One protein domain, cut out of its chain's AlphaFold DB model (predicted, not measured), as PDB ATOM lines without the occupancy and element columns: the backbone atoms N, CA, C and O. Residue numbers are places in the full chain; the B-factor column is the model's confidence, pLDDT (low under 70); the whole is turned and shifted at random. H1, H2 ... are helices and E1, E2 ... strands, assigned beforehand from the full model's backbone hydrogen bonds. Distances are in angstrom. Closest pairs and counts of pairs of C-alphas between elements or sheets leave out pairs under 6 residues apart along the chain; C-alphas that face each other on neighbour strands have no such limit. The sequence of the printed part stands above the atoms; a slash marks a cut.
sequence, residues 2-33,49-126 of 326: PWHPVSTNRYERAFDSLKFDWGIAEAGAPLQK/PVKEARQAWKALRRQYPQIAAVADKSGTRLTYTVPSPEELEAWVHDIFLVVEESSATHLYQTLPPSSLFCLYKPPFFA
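What this domain is: This is residues 2 to 33 and 49 to 126 of the 326 residues of an uncharacterized protein of Aspergillus caelatus (UniProt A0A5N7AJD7). This is a loosely joined, flat model with a small two-stranded sheet at each of two places: the antiparallel pair E1 and E2, and the parallel pair E3 and E4. H4 joins the two pairs and crosses H2, H3 sits near the middle beside E2, H5 lies on the wide loop from E3 to E4, and beyond H1 residues 27 to 32 stick out. The printed part has 110 residues, with five named helices and four named strands in the order E1, H1, H2, H3, E2, H4, E3, H5, E4, of mixed class. It is only just loose, close to compact, with a radius of gyration of the C-alphas of 16.0 A, and the C-alphas span 42 by 39 by 20 A.

Where its parts are: E1 is residues 10 to 14, 14.0 A long, and begins at C-alpha 10 (-23.250, 74.736, -41.962). H1 is residues 18 to 26, 12.2 A. H2, the longest helix, is residues 50 to 63, 19.9 A, and begins at C-alpha 50 (-35.625, 96.245, -26.404). H3 is residues 65 to 68, 5.8 A. E2 is residues 77 to 81, 13.2 A. H4 is residues 85 to 95, 15.7 A. E3 is residues 96 to 98, 6.6 A. H5 is residues 104 to 110, 10.1 A. E4 is residues 119 to 121, 6.8 A, and ends at C-alpha 121 (-29.225, 95.505, -21.072).

How they stand to each other: E1 and E2 are antiparallel neighbours at 160 degrees, with N 11 and O 80 at 2.9 A and N 80 and O 11 at 2.8 A, within hydrogen-bond range. The closest C-alphas of H3 and E2 are those of Pro 65 and Tyr 80, 6.6 A apart. H2 and H3 are close but not clearly touching; their closest C-alphas, of Arg 61 and Ile 67, are 6.2 A apart. H2, with residues 54 to 58 alone, touches H4; the closest C-alphas, of Arg 54 and Val 92, are 6.7 A apart. They run opposite ways at a steep tilt of 69 degrees, only just short of about perpendicular. E3, H5 and E4 form a strand-helix-strand unit, two parallel neighbour strands with a helix between them in the chain, with a right-handed crossover. E3 and E4 stand at 18 degrees, and N 97 and O 119 are 3.0 A apart, within hydrogen-bond range. In H1, H2, H4 and H5 every O i to N i+4 pair is within hydrogen-bond range; H3 is too short for such a pair.

The domain as a whole: The two C-alphas farthest apart are those of Ser 7 and Ala 126, 45.1 A. Residues 34 to 48 are not printed, and C-alphas 33 and 49 are 35.3 A apart across this cut. Of the links that are printed whole, H3 to E2 and H5 to E4 are short and the others tight. Mean pLDDT of the printed part is 82.6; residues 17 to 33, 113 and 124 to 126 are under 70.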
ATOM      1  N   PRO A   2     -11.137  82.495 -43.848       85.25
ATOM      2  CA  PRO A   2     -12.461  82.501 -44.468       85.25
ATOM      3  C   PRO A   2     -13.363  81.397 -43.901       85.25
ATOM      4  O   PRO A   2     -12.889  80.458 -43.264       85.25
ATOM      5  N   TRP A   3     -14.667  81.514 -44.157       89.88
ATOM      6  CA  TRP A   3     -15.653  80.462 -43.904       89.88
ATOM      7  C   TRP A   3     -15.759  79.529 -45.114       89.88
ATOM      8  O   TRP A   3     -15.880  79.996 -46.246       89.88
ATOM      9  N   HIS A   4     -15.765  78.222 -44.873       93.00
ATOM     10  CA  HIS A   4     -15.942  77.185 -45.889       93.00
ATOM     11  C   HIS A   4     -17.276  76.455 -45.666       93.00
ATOM     12  O   HIS A   4     -17.563  76.088 -44.525       93.00
ATOM     13  N   PRO A   5     -18.106  76.232 -46.702       94.56
ATOM     14  CA  PRO A   5     -19.335  75.457 -46.564       94.56
ATOM     15  C   PRO A   5     -19.027  73.974 -46.313       94.56
ATOM     16  O   PRO A   5     -18.134  73.401 -46.936       94.56
ATOM     17  N   VAL A   6     -19.796  73.357 -45.417       93.38
ATOM     18  CA  VAL A   6     -19.729  71.925 -45.060       93.38
ATOM     19  C   VAL A   6     -21.075  71.234 -45.317       93.38
ATOM     20  O   VAL A   6     -21.115  70.061 -45.678       93.38
ATOM     21  N   SER A   7     -22.185  71.966 -45.193       92.75
ATOM     22  CA  SER A   7     -23.513  71.568 -45.677       92.75
ATOM     23  C   SER A   7     -24.305  72.806 -46.118       92.75
ATOM     24  O   SER A   7     -23.837  73.933 -45.968       92.75
ATOM     25  N   THR A   8     -25.533  72.611 -46.608       90.25
ATOM     26  CA  THR A   8     -26.466  73.672 -47.034       90.25
ATOM     27  C   THR A   8     -26.635  74.814 -46.020       90.25
ATOM     28  O   THR A   8     -26.847  75.956 -46.421       90.25
ATOM     29  N   ASN A   9     -26.534  74.529 -44.716       93.44
ATOM     30  CA  ASN A   9     -26.683  75.510 -43.634       93.44
ATOM     31  C   ASN A   9     -25.478  75.595 -42.677       93.44
ATOM     32  O   ASN A   9     -25.521  76.401 -41.748       93.44
ATOM     33  N   ARG A  10     -24.409  74.809 -42.873       94.19
ATOM     34  CA  ARG A  10     -23.250  74.736 -41.962       94.19
ATOM     35  C   ARG A  10     -21.962  75.182 -42.641       94.19
ATOM     36  O   ARG A  10     -21.618  74.695 -43.717       94.19
ATOM     37  N   TYR A  11     -21.219  76.035 -41.948       95.12
ATOM     38  CA  TYR A  11     -19.937  76.586 -42.370       95.12
ATOM     39  C   TYR A  11     -18.883  76.367 -41.284       95.12
ATOM     40  O   TYR A  11     -19.189  76.429 -40.095       95.12
ATOM     41  N   GLU A  12     -17.632  76.149 -41.674       93.62
ATOM     42  CA  GLU A  12     -16.507  75.981 -40.751       93.62
ATOM     43  C   GLU A  12     -15.315  76.853 -41.151       93.62
ATOM     44  O   GLU A  12     -15.105  77.161 -42.326       93.62
ATOM     45  N   ARG A  13     -14.518  77.254 -40.161       89.56
ATOM     46  CA  ARG A  13     -13.220  77.916 -40.349       89.56
ATOM     47  C   ARG A  13     -12.223  77.423 -39.314       89.56
ATOM     48  O   ARG A  13     -12.612  77.038 -38.213       89.56
ATOM     49  N   ALA A  14     -10.937  77.498 -39.632       83.62
ATOM     50  CA  ALA A  14      -9.898  77.352 -38.620       83.62
ATOM     51  C   ALA A  14      -9.978  78.491 -37.584       83.62
ATOM     52  O   ALA A  14     -10.346  79.624 -37.922       83.62
ATOM     53  N   PHE A  15      -9.582  78.191 -36.346       72.69
ATOM     54  CA  PHE A  15      -9.167  79.225 -35.397       72.69
ATOM     55  C   PHE A  15      -8.001  80.044 -35.974       72.69
ATOM     56  O   PHE A  15      -7.167  79.541 -36.730       72.69
ATOM     57  N   ASP A  16      -7.945  81.310 -35.585       70.62
ATOM     58  CA  ASP A  16      -6.852  82.247 -35.835       70.62
ATOM     59  C   ASP A  16      -6.084  82.495 -34.519       70.62
ATOM     60  O   ASP A  16      -5.812  81.541 -33.783       70.62
ATOM     61  N   SER A  17      -5.717  83.744 -34.207       64.25
ATOM     62  CA  SER A  17      -5.031  84.111 -32.959       64.25
ATOM     63  C   SER A  17      -5.806  83.670 -31.717       64.25
ATOM     64  O   SER A  17      -5.166  83.328 -30.724       64.25
ATOM     65  N   LEU A  18      -7.140  83.559 -31.813       63.56
ATOM     66  CA  LEU A  18      -8.030  83.016 -30.778       63.56
ATOM     67  C   LEU A  18      -7.554  81.690 -30.167       63.56
ATOM     68  O   LEU A  18      -7.918  81.375 -29.037       63.56
ATOM     69  N   LYS A  19      -6.747  80.885 -30.878       66.06
ATOM     70  CA  LYS A  19      -6.215  79.631 -30.324       66.06
ATOM     71  C   LYS A  19      -5.233  79.858 -29.165       66.06
ATOM     72  O   LYS A  19      -5.102  78.986 -28.308       66.06
ATOM     73  N   PHE A  20      -4.555  81.007 -29.123       66.00
ATOM     74  CA  PHE A  20      -3.719  81.406 -27.988       66.00
ATOM     75  C   PHE A  20      -4.579  81.617 -26.742       66.00
ATOM     76  O   PHE A  20      -4.351  80.981 -25.715       66.00
ATOM     77  N   ASP A  21      -5.615  82.440 -26.881       67.06
ATOM     78  CA  ASP A  21      -6.501  82.836 -25.789       67.06
ATOM     79  C   ASP A  21      -7.335  81.643 -25.298       67.06
ATOM     80  O   ASP A  21      -7.476  81.439 -24.096       67.06
ATOM     81  N   TRP A  22      -7.778  80.769 -26.212       66.25
ATOM     82  CA  TRP A  22      -8.404  79.484 -25.879       66.25
ATOM     83  C   TRP A  22      -7.466  78.568 -25.080       66.25
ATOM     84  O   TRP A  22      -7.877  77.951 -24.099       66.25
ATOM     85  N   GLY A  23      -6.187  78.485 -25.464       64.88
ATOM     86  CA  GLY A  23      -5.183  77.709 -24.728       64.88
ATOM     87  C   GLY A  23      -4.902  78.260 -23.326       64.88
ATOM     88  O   GLY A  23      -4.602  77.491 -22.414       64.88
ATOM     89  N   ILE A  24      -5.038  79.576 -23.140       64.44
ATOM     90  CA  ILE A  24      -4.961  80.238 -21.834       64.44
ATOM     91  C   ILE A  24      -6.240  79.976 -21.017       64.44
ATOM     92  O   ILE A  24      -6.139  79.648 -19.837       64.44
ATOM     93  N   ALA A  25      -7.423  80.018 -21.637       64.62
ATOM     94  CA  ALA A  25      -8.699  79.713 -20.985       64.62
ATOM     95  C   ALA A  25      -8.769  78.268 -20.461       64.62
ATOM     96  O   ALA A  25      -9.099  78.044 -19.294       64.62
ATOM     97  N   GLU A  26      -8.375  77.286 -21.274       66.75
ATOM     98  CA  GLU A  26      -8.347  75.876 -20.858       66.75
ATOM     99  C   GLU A  26      -7.262  75.565 -19.815       66.75
ATOM    100  O   GLU A  26      -7.387  74.596 -19.066       66.75
ATOM    101  N   ALA A  27      -6.232  76.407 -19.661       65.06
ATOM    102  CA  ALA A  27      -5.288  76.271 -18.547       65.06
ATOM    103  C   ALA A  27      -5.960  76.478 -17.170       65.06
ATOM    104  O   ALA A  27      -5.434  76.023 -16.152       65.06
ATOM    105  N   GLY A  28      -7.142  77.107 -17.128       62.03
ATOM    106  CA  GLY A  28      -7.993  77.217 -15.942       62.03
ATOM    107  C   GLY A  28      -8.814  75.961 -15.603       62.03
ATOM    108  O   GLY A  28      -9.376  75.890 -14.505       62.03
ATOM    109  N   ALA A  29      -8.866  74.953 -16.486       66.88
ATOM    110  CA  ALA A  29      -9.675  73.736 -16.317       66.88
ATOM    111  C   ALA A  29      -9.420  72.959 -15.014       66.88
ATOM    112  O   ALA A  29     -10.392  72.659 -14.317       66.88
ATOM    113  N   PRO A  30      -8.167  72.703 -14.585       65.00
ATOM    114  CA  PRO A  30      -7.907  71.971 -13.342       65.00
ATOM    115  C   PRO A  30      -8.348  72.713 -12.069       65.00
ATOM    116  O   PRO A  30      -8.352  72.125 -10.992       65.00
ATOM    117  N   LEU A  31      -8.683  74.004 -12.177       60.44
ATOM    118  CA  LEU A  31      -9.062  74.879 -11.065       60.44
ATOM    119  C   LEU A  31     -10.559  75.229 -11.047       60.44
ATOM    120  O   LEU A  31     -10.973  76.011 -10.195       60.44
ATOM    121  N   GLN A  32     -11.345  74.717 -12.005       61.34
ATOM    122  CA  GLN A  32     -12.700  75.202 -12.316       61.34
ATOM    123  C   GLN A  32     -12.759  76.723 -12.582       61.34
ATOM    124  O   GLN A  32     -13.785  77.364 -12.369       61.34
ATOM    125  N   LYS A  33     -11.658  77.301 -13.082       61.75
ATOM    126  CA  LYS A  33     -11.549  78.711 -13.490       61.75
ATOM    127  C   LYS A  33     -11.400  78.831 -15.008       61.75
ATOM    128  O   LYS A  33     -10.500  79.499 -15.503       61.75
ATOM    129  N   PRO A  49     -35.086 100.969 -27.578       87.38
ATOM    130  CA  PRO A  49     -36.115  99.992 -27.220       87.38
ATOM    131  C   PRO A  49     -35.651  98.538 -27.375       87.38
ATOM    132  O   PRO A  49     -35.003  98.181 -28.358       87.38
ATOM    133  N   VAL A  50     -36.042  97.666 -26.436       89.25
ATOM    134  CA  VAL A  50     -35.625  96.245 -26.404       89.25
ATOM    135  C   VAL A  50     -35.915  95.527 -27.726       89.25
ATOM    136  O   VAL A  50     -35.064  94.792 -28.223       89.25
ATOM    137  N   LYS A  51     -37.085  95.773 -28.331       91.38
ATOM    138  CA  LYS A  51     -37.477  95.191 -29.625       91.38
ATOM    139  C   LYS A  51     -36.497  95.556 -30.744       91.38
ATOM    140  O   LYS A  51     -36.141  94.693 -31.537       91.38
ATOM    141  N   GLU A  52     -36.061  96.809 -30.803       90.19
ATOM    142  CA  GLU A  52     -35.149  97.301 -31.840       90.19
ATOM    143  C   GLU A  52     -33.724  96.802 -31.607       90.19
ATOM    144  O   GLU A  52     -33.103  96.280 -32.528       90.19
ATOM    145  N   ALA A  53     -33.238  96.864 -30.363       89.00
ATOM    146  CA  ALA A  53     -31.925  96.343 -29.990       89.00
ATOM    147  C   ALA A  53     -31.802  94.834 -30.287       89.00
ATOM    148  O   ALA A  53     -30.794  94.388 -30.835       89.00
ATOM    149  N   ARG A  54     -32.866  94.054 -30.036       93.69
ATOM    150  CA  ARG A  54     -32.952  92.636 -30.426       93.69
ATOM    151  C   ARG A  54     -32.924  92.418 -31.943       93.69
ATOM    152  O   ARG A  54     -32.373  91.414 -32.381       93.69
ATOM    153  N   GLN A  55     -33.476  93.322 -32.756       93.81
ATOM    154  CA  GLN A  55     -33.399  93.222 -34.223       93.81
ATOM    155  C   GLN A  55     -32.023  93.648 -34.763       93.81
ATOM    156  O   GLN A  55     -31.471  92.965 -35.625       93.81
ATOM    157  N   ALA A  56     -31.413  94.695 -34.199       91.56
ATOM    158  CA  ALA A  56     -30.035  95.082 -34.504       91.56
ATOM    159  C   ALA A  56     -29.046  93.941 -34.197       91.56
ATOM    160  O   ALA A  56     -28.169  93.648 -35.005       91.56
ATOM    161  N   TRP A  57     -29.241  93.221 -33.089       92.94
ATOM    162  CA  TRP A  57     -28.427  92.059 -32.718       92.94
ATOM    163  C   TRP A  57     -28.547  90.884 -33.714       92.94
ATOM    164  O   TRP A  57     -27.551  90.238 -34.041       92.94
ATOM    165  N   LYS A  58     -29.736  90.649 -34.296       95.38
ATOM    166  CA  LYS A  58     -29.932  89.669 -35.390       95.38
ATOM    167  C   LYS A  58     -29.235  90.095 -36.677       95.38
ATOM    168  O   LYS A  58     -28.593  89.268 -37.328       95.38
ATOM    169  N   ALA A  59     -29.336  91.374 -37.037       94.44
ATOM    170  CA  ALA A  59     -28.616  91.931 -38.179       94.44
ATOM    171  C   ALA A  59     -27.095  91.791 -37.991       94.44
ATOM    172  O   ALA A  59     -26.406  91.352 -38.915       94.44
ATOM    173  N   LEU A  60     -26.594  92.036 -36.776       93.31
ATOM    174  CA  LEU A  60     -25.187  91.856 -36.428       93.31
ATOM    175  C   LEU A  60     -24.744  90.389 -36.547       93.31
ATOM    176  O   LEU A  60     -23.703  90.141 -37.143       93.31
ATOM    177  N   ARG A  61     -25.542  89.401 -36.101       93.81
ATOM    178  CA  ARG A  61     -25.246  87.967 -36.334       93.81
ATOM    179  C   ARG A  61     -25.159  87.626 -37.822       93.81
ATOM    180  O   ARG A  61     -24.309  86.831 -38.213       93.81
ATOM    181  N   ARG A  62     -26.026  88.214 -38.653       91.94
ATOM    182  CA  ARG A  62     -26.011  88.001 -40.110       91.94
ATOM    183  C   ARG A  62     -24.768  88.607 -40.770       91.94
ATOM    184  O   ARG A  62     -24.217  87.981 -41.669       91.94
ATOM    185  N   GLN A  63     -24.342  89.793 -40.338       92.12
ATOM    186  CA  GLN A  63     -23.120  90.449 -40.819       92.12
ATOM    187  C   GLN A  63     -21.852  89.744 -40.310       92.12
ATOM    188  O   GLN A  63     -20.883  89.591 -41.048       92.12
ATOM    189  N   TYR A  64     -21.885  89.264 -39.067       91.94
ATOM    190  CA  TYR A  64     -20.746  88.710 -38.344       91.94
ATOM    191  C   TYR A  64     -21.064  87.327 -37.738       91.94
ATOM    192  O   TYR A  64     -21.181  87.198 -36.518       91.94
ATOM    193  N   PRO A  65     -21.133  86.252 -38.555       90.69
ATOM    194  CA  PRO A  65     -21.493  84.898 -38.105       90.69
ATOM    195  C   PRO A  65     -20.705  84.363 -36.898       90.69
ATOM    196  O   PRO A  65     -21.206  83.550 -36.125       90.69
ATOM    197  N   GLN A  66     -19.470  84.837 -36.708       88.75
ATOM    198  CA  GLN A  66     -18.569  84.403 -35.640       88.75
ATOM    199  C   GLN A  66     -19.113  84.661 -34.219       88.75
ATOM    200  O   GLN A  66     -18.747  83.912 -33.320       88.75
ATOM    201  N   ILE A  67     -20.034  85.617 -34.012       89.94
ATOM    202  CA  ILE A  67     -20.648  85.861 -32.684       89.94
ATOM    203  C   ILE A  67     -21.600  84.741 -32.228       89.94
ATOM    204  O   ILE A  67     -21.987  84.686 -31.065       89.94
ATOM    205  N   ALA A  68     -21.989  83.852 -33.144       92.19
ATOM    206  CA  ALA A  68     -22.801  82.667 -32.873       92.19
ATOM    207  C   ALA A  68     -22.134  81.391 -33.418       92.19
ATOM    208  O   ALA A  68     -22.814  80.420 -33.756       92.19
ATOM    209  N   ALA A  69     -20.804  81.406 -33.548       90.50
ATOM    210  CA  ALA A  69     -20.027  80.237 -33.924       90.50
ATOM    211  C   ALA A  69     -19.569  79.461 -32.684       90.50
ATOM    212  O   ALA A  69     -19.146  80.046 -31.690       90.50
ATOM    213  N   VAL A  70     -19.615  78.134 -32.768       88.69
ATOM    214  CA  VAL A  70     -19.259  77.216 -31.682       88.69
ATOM    215  C   VAL A  70     -17.916  76.560 -31.992       88.69
ATOM    216  O   VAL A  70     -17.687  76.087 -33.109       88.69
ATOM    217  N   ALA A  71     -17.019  76.525 -31.009       83.88
ATOM    218  CA  ALA A  71     -15.745  75.825 -31.117       83.88
ATOM    219  C   ALA A  71     -15.934  74.299 -31.144       83.88
ATOM    220  O   ALA A  71     -16.764  73.745 -30.421       83.88
ATOM    221  N   ASP A  72     -15.138  73.600 -31.953       83.94
ATOM    222  CA  ASP A  72     -15.044  72.146 -31.867       83.94
ATOM    223  C   ASP A  72     -14.284  71.717 -30.599       83.94
ATOM    224  O   ASP A  72     -13.455  72.458 -30.074       83.94
ATOM    225  N   LYS A  73     -14.519  70.486 -30.117       77.25
ATOM    226  CA  LYS A  73     -13.915  69.955 -28.872       77.25
ATOM    227  C   LYS A  73     -12.375  69.952 -28.842       77.25
ATOM    228  O   LYS A  73     -11.799  69.632 -27.808       77.25
ATOM    229  N   SER A  74     -11.713  70.239 -29.963       72.75
ATOM    230  CA  SER A  74     -10.254  70.297 -30.076       72.75
ATOM    231  C   SER A  74      -9.674  71.718 -30.064       72.75
ATOM    232  O   SER A  74      -8.450  71.862 -30.072       72.75
ATOM    233  N   GLY A  75     -10.510  72.766 -30.076       71.81
ATOM    234  CA  GLY A  75     -10.049  74.155 -30.194       71.81
ATOM    235  C   GLY A  75      -9.283  74.407 -31.501       71.81
ATOM    236  O   GLY A  75      -8.252  75.086 -31.507       71.81
ATOM    237  N   THR A  76      -9.713  73.786 -32.608       77.81
ATOM    238  CA  THR A  76      -9.066  73.933 -33.929       77.81
ATOM    239  C   THR A  76      -9.977  74.549 -34.979       77.81
ATOM    240  O   THR A  76      -9.476  75.259 -35.856       77.81
ATOM    241  N   ARG A  77     -11.298  74.352 -34.884       87.19
ATOM    242  CA  ARG A  77     -12.288  74.935 -35.803       87.19
ATOM    243  C   ARG A  77     -13.426  75.629 -35.070       87.19
ATOM    244  O   ARG A  77     -13.913  75.143 -34.053       87.19
ATOM    245  N   LEU A  78     -13.896  76.723 -35.657       88.94
ATOM    246  CA  LEU A  78     -15.183  77.335 -35.345       88.94
ATOM    247  C   LEU A  78     -16.211  76.845 -36.371       88.94
ATOM    248  O   LEU A  78     -15.949  76.885 -37.574       88.94
ATOM    249  N   THR A  79     -17.374  76.409 -35.894       92.44
ATOM    250  CA  THR A  79     -18.526  75.990 -36.705       92.44
ATOM    251  C   THR A  79     -19.636  77.025 -36.579       92.44
ATOM    252  O   THR A  79     -20.000  77.393 -35.466       92.44
ATOM    253  N   TYR A  80     -20.211  77.463 -37.693       93.81
ATOM    254  CA  TYR A  80     -21.402  78.308 -37.725       93.81
ATOM    255  C   TYR A  80     -22.547  77.597 -38.447       93.81
ATOM    256  O   TYR A  80     -22.370  77.098 -39.560       93.81
ATOM    257  N   THR A  81     -23.730  77.612 -37.836       94.94
ATOM    258  CA  THR A  81     -24.978  77.166 -38.465       94.94
ATOM    259  C   THR A  81     -25.852  78.383 -38.758       94.94
ATOM    260  O   THR A  81     -26.123  79.202 -37.870       94.94
ATOM    261  N   VAL A  82     -26.296  78.502 -40.011       95.19
ATOM    262  CA  VAL A  82     -27.323  79.462 -40.432       95.19
ATOM    263  C   VAL A  82     -28.645  79.044 -39.776       95.19
ATOM    264  O   VAL A  82     -29.094  77.929 -40.045       95.19
ATOM    265  N   PRO A  83     -29.249  79.891 -38.925       95.44
ATOM    266  CA  PRO A  83     -30.449  79.529 -38.183       95.44
ATOM    267  C   PRO A  83     -31.709  79.627 -39.053       95.44
ATOM    268  O   PRO A  83     -31.782  80.464 -39.961       95.44
ATOM    269  N   SER A  84     -32.733  78.847 -38.714       95.62
ATOM    270  CA  SER A  84     -34.121  79.149 -39.082       95.62
ATOM    271  C   SER A  84     -34.603  80.455 -38.411       95.62
ATOM    272  O   SER A  84     -33.949  80.959 -37.490       95.62
ATOM    273  N   PRO A  85     -35.748  81.032 -38.825       95.31
ATOM    274  CA  PRO A  85     -36.353  82.163 -38.116       95.31
ATOM    275  C   PRO A  85     -36.595  81.868 -36.626       95.31
ATOM    276  O   PRO A  85     -36.302  82.702 -35.774       95.31
ATOM    277  N   GLU A  86     -37.057  80.661 -36.308       96.25
ATOM    278  CA  GLU A  86     -37.367  80.200 -34.952       96.25
ATOM    279  C   GLU A  86     -36.088  80.010 -34.120       96.25
ATOM    280  O   GLU A  86     -36.007  80.491 -32.990       96.25
ATOM    281  N   GLU A  87     -35.051  79.392 -34.696       95.12
ATOM    282  CA  GLU A  87     -33.724  79.260 -34.073       95.12
ATOM    283  C   GLU A  87     -33.046  80.624 -33.843       95.12
ATOM    284  O   GLU A  87     -32.251  80.787 -32.913       95.12
ATOM    285  N   LEU A  88     -33.349  81.626 -34.677       95.50
ATOM    286  CA  LEU A  88     -32.847  82.992 -34.531       95.50
ATOM    287  C   LEU A  88     -33.582  83.767 -33.426       95.50
ATOM    288  O   LEU A  88     -32.940  84.540 -32.712       95.50
ATOM    289  N   GLU A  89     -34.892  83.563 -33.255       95.69
ATOM    290  CA  GLU A  89     -35.630  84.087 -32.097       95.69
ATOM    291  C   GLU A  89     -35.157  83.430 -30.793       95.69
ATOM    292  O   GLU A  89     -34.860  84.150 -29.841       95.69
ATOM    293  N   ALA A  90     -35.003  82.100 -30.764       93.94
ATOM    294  CA  ALA A  90     -34.505  81.363 -29.598       93.94
ATOM    295  C   ALA A  90     -33.095  81.824 -29.188       93.94
ATOM    296  O   ALA A  90     -32.871  82.203 -28.043       93.94
ATOM    297  N   TRP A  91     -32.163  81.927 -30.142       94.31
ATOM    298  CA  TRP A  91     -30.822  82.452 -29.870       94.31
ATOM    299  C   TRP A  91     -30.855  83.873 -29.282       94.31
ATOM    300  O   TRP A  91     -30.142  84.156 -28.324       94.31
ATOM    301  N   VAL A  92     -31.701  84.774 -29.799       94.88
ATOM    302  CA  VAL A  92     -31.835  86.122 -29.217       94.88
ATOM    303  C   VAL A  92     -32.520  86.110 -27.853       94.88
ATOM    304  O   VAL A  92     -32.174  86.938 -27.015       94.88
ATOM    305  N   HIS A  93     -33.465  85.208 -27.603       92.25
ATOM    306  CA  HIS A  93     -34.062  85.042 -26.282       92.25
ATOM    307  C   HIS A  93     -32.998  84.676 -25.237       92.25
ATOM    308  O   HIS A  93     -32.917  85.338 -24.202       92.25
ATOM    309  N   ASP A  94     -32.148  83.698 -25.549       90.69
ATOM    310  CA  ASP A  94     -31.217  83.100 -24.587       90.69
ATOM    311  C   ASP A  94     -29.985  83.972 -24.291       90.69
ATOM    312  O   ASP A  94     -29.429  83.889 -23.197       90.69
ATOM    313  N   ILE A  95     -29.556  84.820 -25.239       91.38
ATOM    314  CA  ILE A  95     -28.338  85.640 -25.088       91.38
ATOM    315  C   ILE A  95     -28.539  87.166 -25.179       91.38
ATOM    316  O   ILE A  95     -27.585  87.903 -24.928       91.38
ATOM    317  N   PHE A  96     -29.739  87.674 -25.502       92.00
ATOM    318  CA  PHE A  96     -30.091  89.089 -25.281       92.00
ATOM    319  C   PHE A  96     -30.863  89.208 -23.967       92.00
ATOM    320  O   PHE A  96     -32.093  89.053 -23.923       92.00
ATOM    321  N   LEU A  97     -30.127  89.513 -22.904       89.81
ATOM    322  CA  LEU A  97     -30.606  89.463 -21.530       89.81
ATOM    323  C   LEU A  97     -30.899  90.882 -21.033       89.81
ATOM    324  O   LEU A  97     -30.000  91.684 -20.775       89.81
ATOM    325  N   VAL A  98     -32.189  91.204 -20.921       87.12
ATOM    326  CA  VAL A  98     -32.636  92.397 -20.192       87.12
ATOM    327  C   VAL A  98     -32.520  92.084 -18.707       87.12
ATOM    328  O   VAL A  98     -32.979  91.035 -18.263       87.12
ATOM    329  N   VAL A  99     -31.887  92.979 -17.960       85.62
ATOM    330  CA  VAL A  99     -31.742  92.880 -16.506       85.62
ATOM    331  C   VAL A  99     -32.477  94.068 -15.902       85.62
ATOM    332  O   VAL A  99     -32.454  95.142 -16.495       85.62
ATOM    333  N   GLU A 100     -33.137  93.880 -14.761       79.31
ATOM    334  CA  GLU A 100     -34.064  94.879 -14.202       79.31
ATOM    335  C   GLU A 100     -33.509  95.613 -12.969       79.31
ATOM    336  O   GLU A 100     -33.828  96.783 -12.780       79.31
ATOM    337  N   GLU A 101     -32.621  94.987 -12.183       76.06
ATOM    338  CA  GLU A 101     -32.150  95.521 -10.886       76.06
ATOM    339  C   GLU A 101     -30.614  95.471 -10.694       76.06
ATOM    340  O   GLU A 101     -30.111  95.401  -9.575       76.06
ATOM    341  N   SER A 102     -29.819  95.496 -11.770       77.50
ATOM    342  CA  SER A 102     -28.344  95.431 -11.675       77.50
ATOM    343  C   SER A 102     -27.638  96.509 -12.491       77.50
ATOM    344  O   SER A 102     -28.124  96.932 -13.536       77.50
ATOM    345  N   SER A 103     -26.450  96.925 -12.047       79.19
ATOM    346  CA  SER A 103     -25.538  97.738 -12.858       79.19
ATOM    347  C   SER A 103     -24.640  96.864 -13.737       79.19
ATOM    348  O   SER A 103     -24.430  95.686 -13.444       79.19
ATOM    349  N   ALA A 104     -24.045  97.448 -14.783       74.50
ATOM    350  CA  ALA A 104     -23.017  96.775 -15.588       74.50
ATOM    351  C   ALA A 104     -21.845  96.241 -14.729       74.50
ATOM    352  O   ALA A 104     -21.380  95.123 -14.942       74.50
ATOM    353  N   THR A 105     -21.424  96.997 -13.708       71.44
ATOM    354  CA  THR A 105     -20.381  96.596 -12.746       71.44
ATOM    355  C   THR A 105     -20.789  95.374 -11.926       71.44
ATOM    356  O   THR A 105     -20.007  94.436 -11.798       71.44
ATOM    357  N   HIS A 106     -22.018  95.358 -11.398       77.06
ATOM    358  CA  HIS A 106     -22.506  94.233 -10.602       77.06
ATOM    359  C   HIS A 106     -22.657  92.970 -11.456       77.06
ATOM    360  O   HIS A 106     -22.282  91.886 -11.015       77.06
ATOM    361  N   LEU A 107     -23.125  93.113 -12.701       78.06
ATOM    362  CA  LEU A 107     -23.170  92.018 -13.669       78.06
ATOM    363  C   LEU A 107     -21.774  91.441 -13.935       78.06
ATOM    364  O   LEU A 107     -21.596  90.234 -13.820       78.06
ATOM    365  N   TYR A 108     -20.760  92.269 -14.192       72.19
ATOM    366  CA  TYR A 108     -19.385  91.779 -14.367       72.19
ATOM    367  C   TYR A 108     -18.860  90.978 -13.155       72.19
ATOM    368  O   TYR A 108     -18.135  90.006 -13.331       72.19
ATOM    369  N   GLN A 109     -19.265  91.339 -11.932       71.88
ATOM    370  CA  GLN A 109     -18.878  90.642 -10.695       71.88
ATOM    371  C   GLN A 109     -19.672  89.355 -10.398       71.88
ATOM    372  O   GLN A 109     -19.289  88.611  -9.497       71.88
ATOM    373  N   THR A 110     -20.795  89.105 -11.083       75.44
ATOM    374  CA  THR A 110     -21.759  88.044 -10.710       75.44
ATOM    375  C   THR A 110     -22.171  87.117 -11.849       75.44
ATOM    376  O   THR A 110     -22.722  86.046 -11.587       75.44
ATOM    377  N   LEU A 111     -21.922  87.495 -13.103       75.31
ATOM    378  CA  LEU A 111     -22.283  86.680 -14.254       75.31
ATOM    379  C   LEU A 111     -21.440  85.394 -14.312       75.31
ATOM    380  O   LEU A 111     -20.216  85.454 -14.187       75.31
ATOM    381  N   PRO A 112     -22.070  84.227 -14.528       71.56
ATOM    382  CA  PRO A 112     -21.351  82.970 -14.650       71.56
ATOM    383  C   PRO A 112     -20.606  82.861 -15.993       71.56
ATOM    384  O   PRO A 112     -20.947  83.559 -16.955       71.56
ATOM    385  N   PRO A 113     -19.650  81.918 -16.101       69.94
ATOM    386  CA  PRO A 113     -19.068  81.492 -17.368       69.94
ATOM    387  C   PRO A 113     -20.094  81.280 -18.486       69.94
ATOM    388  O   PRO A 113     -21.071  80.550 -18.325       69.94
ATOM    389  N   SER A 114     -19.815  81.866 -19.653       75.38
ATOM    390  CA  SER A 114     -20.553  81.645 -20.897       75.38
ATOM    391  C   SER A 114     -19.579  81.327 -22.027       75.38
ATOM    392  O   SER A 114     -18.556  81.991 -22.183       75.38
ATOM    393  N   SER A 115     -19.921  80.334 -22.847       73.69
ATOM    394  CA  SER A 115     -19.241  80.027 -24.113       73.69
ATOM    395  C   SER A 115     -19.815  80.806 -25.308       73.69
ATOM    396  O   SER A 115     -19.399  80.585 -26.445       73.69
ATOM    397  N   LEU A 116     -20.779  81.702 -25.061       79.00
ATOM    398  CA  LEU A 116     -21.494  82.499 -26.057       79.00
ATOM    399  C   LEU A 116     -21.314  84.001 -25.793       79.00
ATOM    400  O   LEU A 116     -21.265  84.441 -24.644       79.00
ATOM    401  N   PHE A 117     -21.294  84.796 -26.865       82.75
ATOM    402  CA  PHE A 117     -21.298  86.258 -26.788       82.75
ATOM    403  C   PHE A 117     -22.668  86.766 -26.319       82.75
ATOM    404  O   PHE A 117     -23.578  86.923 -27.128       82.75
ATOM    405  N   CYS A 118     -22.824  87.024 -25.022       87.38
ATOM    406  CA  CYS A 118     -24.065  87.539 -24.442       87.38
ATOM    407  C   CYS A 118     -24.121  89.076 -24.460       87.38
ATOM    408  O   CYS A 118     -23.120  89.745 -24.200       87.38
ATOM    409  N   LEU A 119     -25.305  89.638 -24.719       88.62
ATOM    410  CA  LEU A 119     -25.565  91.079 -24.701       88.62
ATOM    411  C   LEU A 119     -26.546  91.421 -23.574       88.62
ATOM    412  O   LEU A 119     -27.729  91.085 -23.636       88.62
ATOM    413  N   TYR A 120     -26.043  92.121 -22.558       86.81
ATOM    414  CA  TYR A 120     -26.811  92.531 -21.384       86.81
ATOM    415  C   TYR A 120     -27.335  93.961 -21.530       86.81
ATOM    416  O   TYR A 120     -26.597  94.868 -21.914       86.81
ATOM    417  N   LYS A 121     -28.602  94.178 -21.165       85.00
ATOM    418  CA  LYS A 121     -29.225  95.505 -21.072       85.00
ATOM    419  C   LYS A 121     -29.665  95.771 -19.621       85.00
ATOM    420  O   LYS A 121     -30.816  95.478 -19.300       85.00
ATOM    421  N   PRO A 122     -28.777  96.292 -18.752       80.19
ATOM    422  CA  PRO A 122     -29.140  96.741 -17.406       80.19
ATOM    423  C   PRO A 122     -29.956  98.053 -17.419       80.19
ATOM    424  O   PRO A 122     -29.869  98.807 -18.396       80.19
ATOM    425  N   PRO A 123     -30.684  98.385 -16.332       71.81
ATOM    426  CA  PRO A 123     -31.314  99.696 -16.135       71.81
ATOM    427  C   PRO A 123     -30.292 100.831 -15.981       71.81
ATOM    428  O   PRO A 123     -30.539 101.957 -16.409       71.81
ATOM    429  N   PHE A 124     -29.152 100.542 -15.346       68.19
ATOM    430  CA  PHE A 124     -28.224 101.547 -14.841       68.19
ATOM    431  C   PHE A 124     -26.799 101.278 -15.314       68.19
ATOM    432  O   PHE A 124     -26.237 100.197 -15.113       68.19
ATOM    433  N   PHE A 125     -26.174 102.312 -15.869       63.34
ATOM    434  CA  PHE A 125     -24.739 102.321 -16.096       63.34
ATOM    435  C   PHE A 125     -24.039 102.997 -14.916       63.34
ATOM    436  O   PHE A 125     -24.047 104.224 -14.804       63.34
ATOM    437  N   ALA A 126     -23.427 102.196 -14.046       57.78
ATOM    438  CA  ALA A 126     -22.551 102.698 -12.997       57.78
ATOM    439  C   ALA A 126     -21.138 102.890 -13.564       57.78
ATOM    440  O   ALA A 126     -20.482 101.926 -13.953       57.78
TER     441      ALA A 126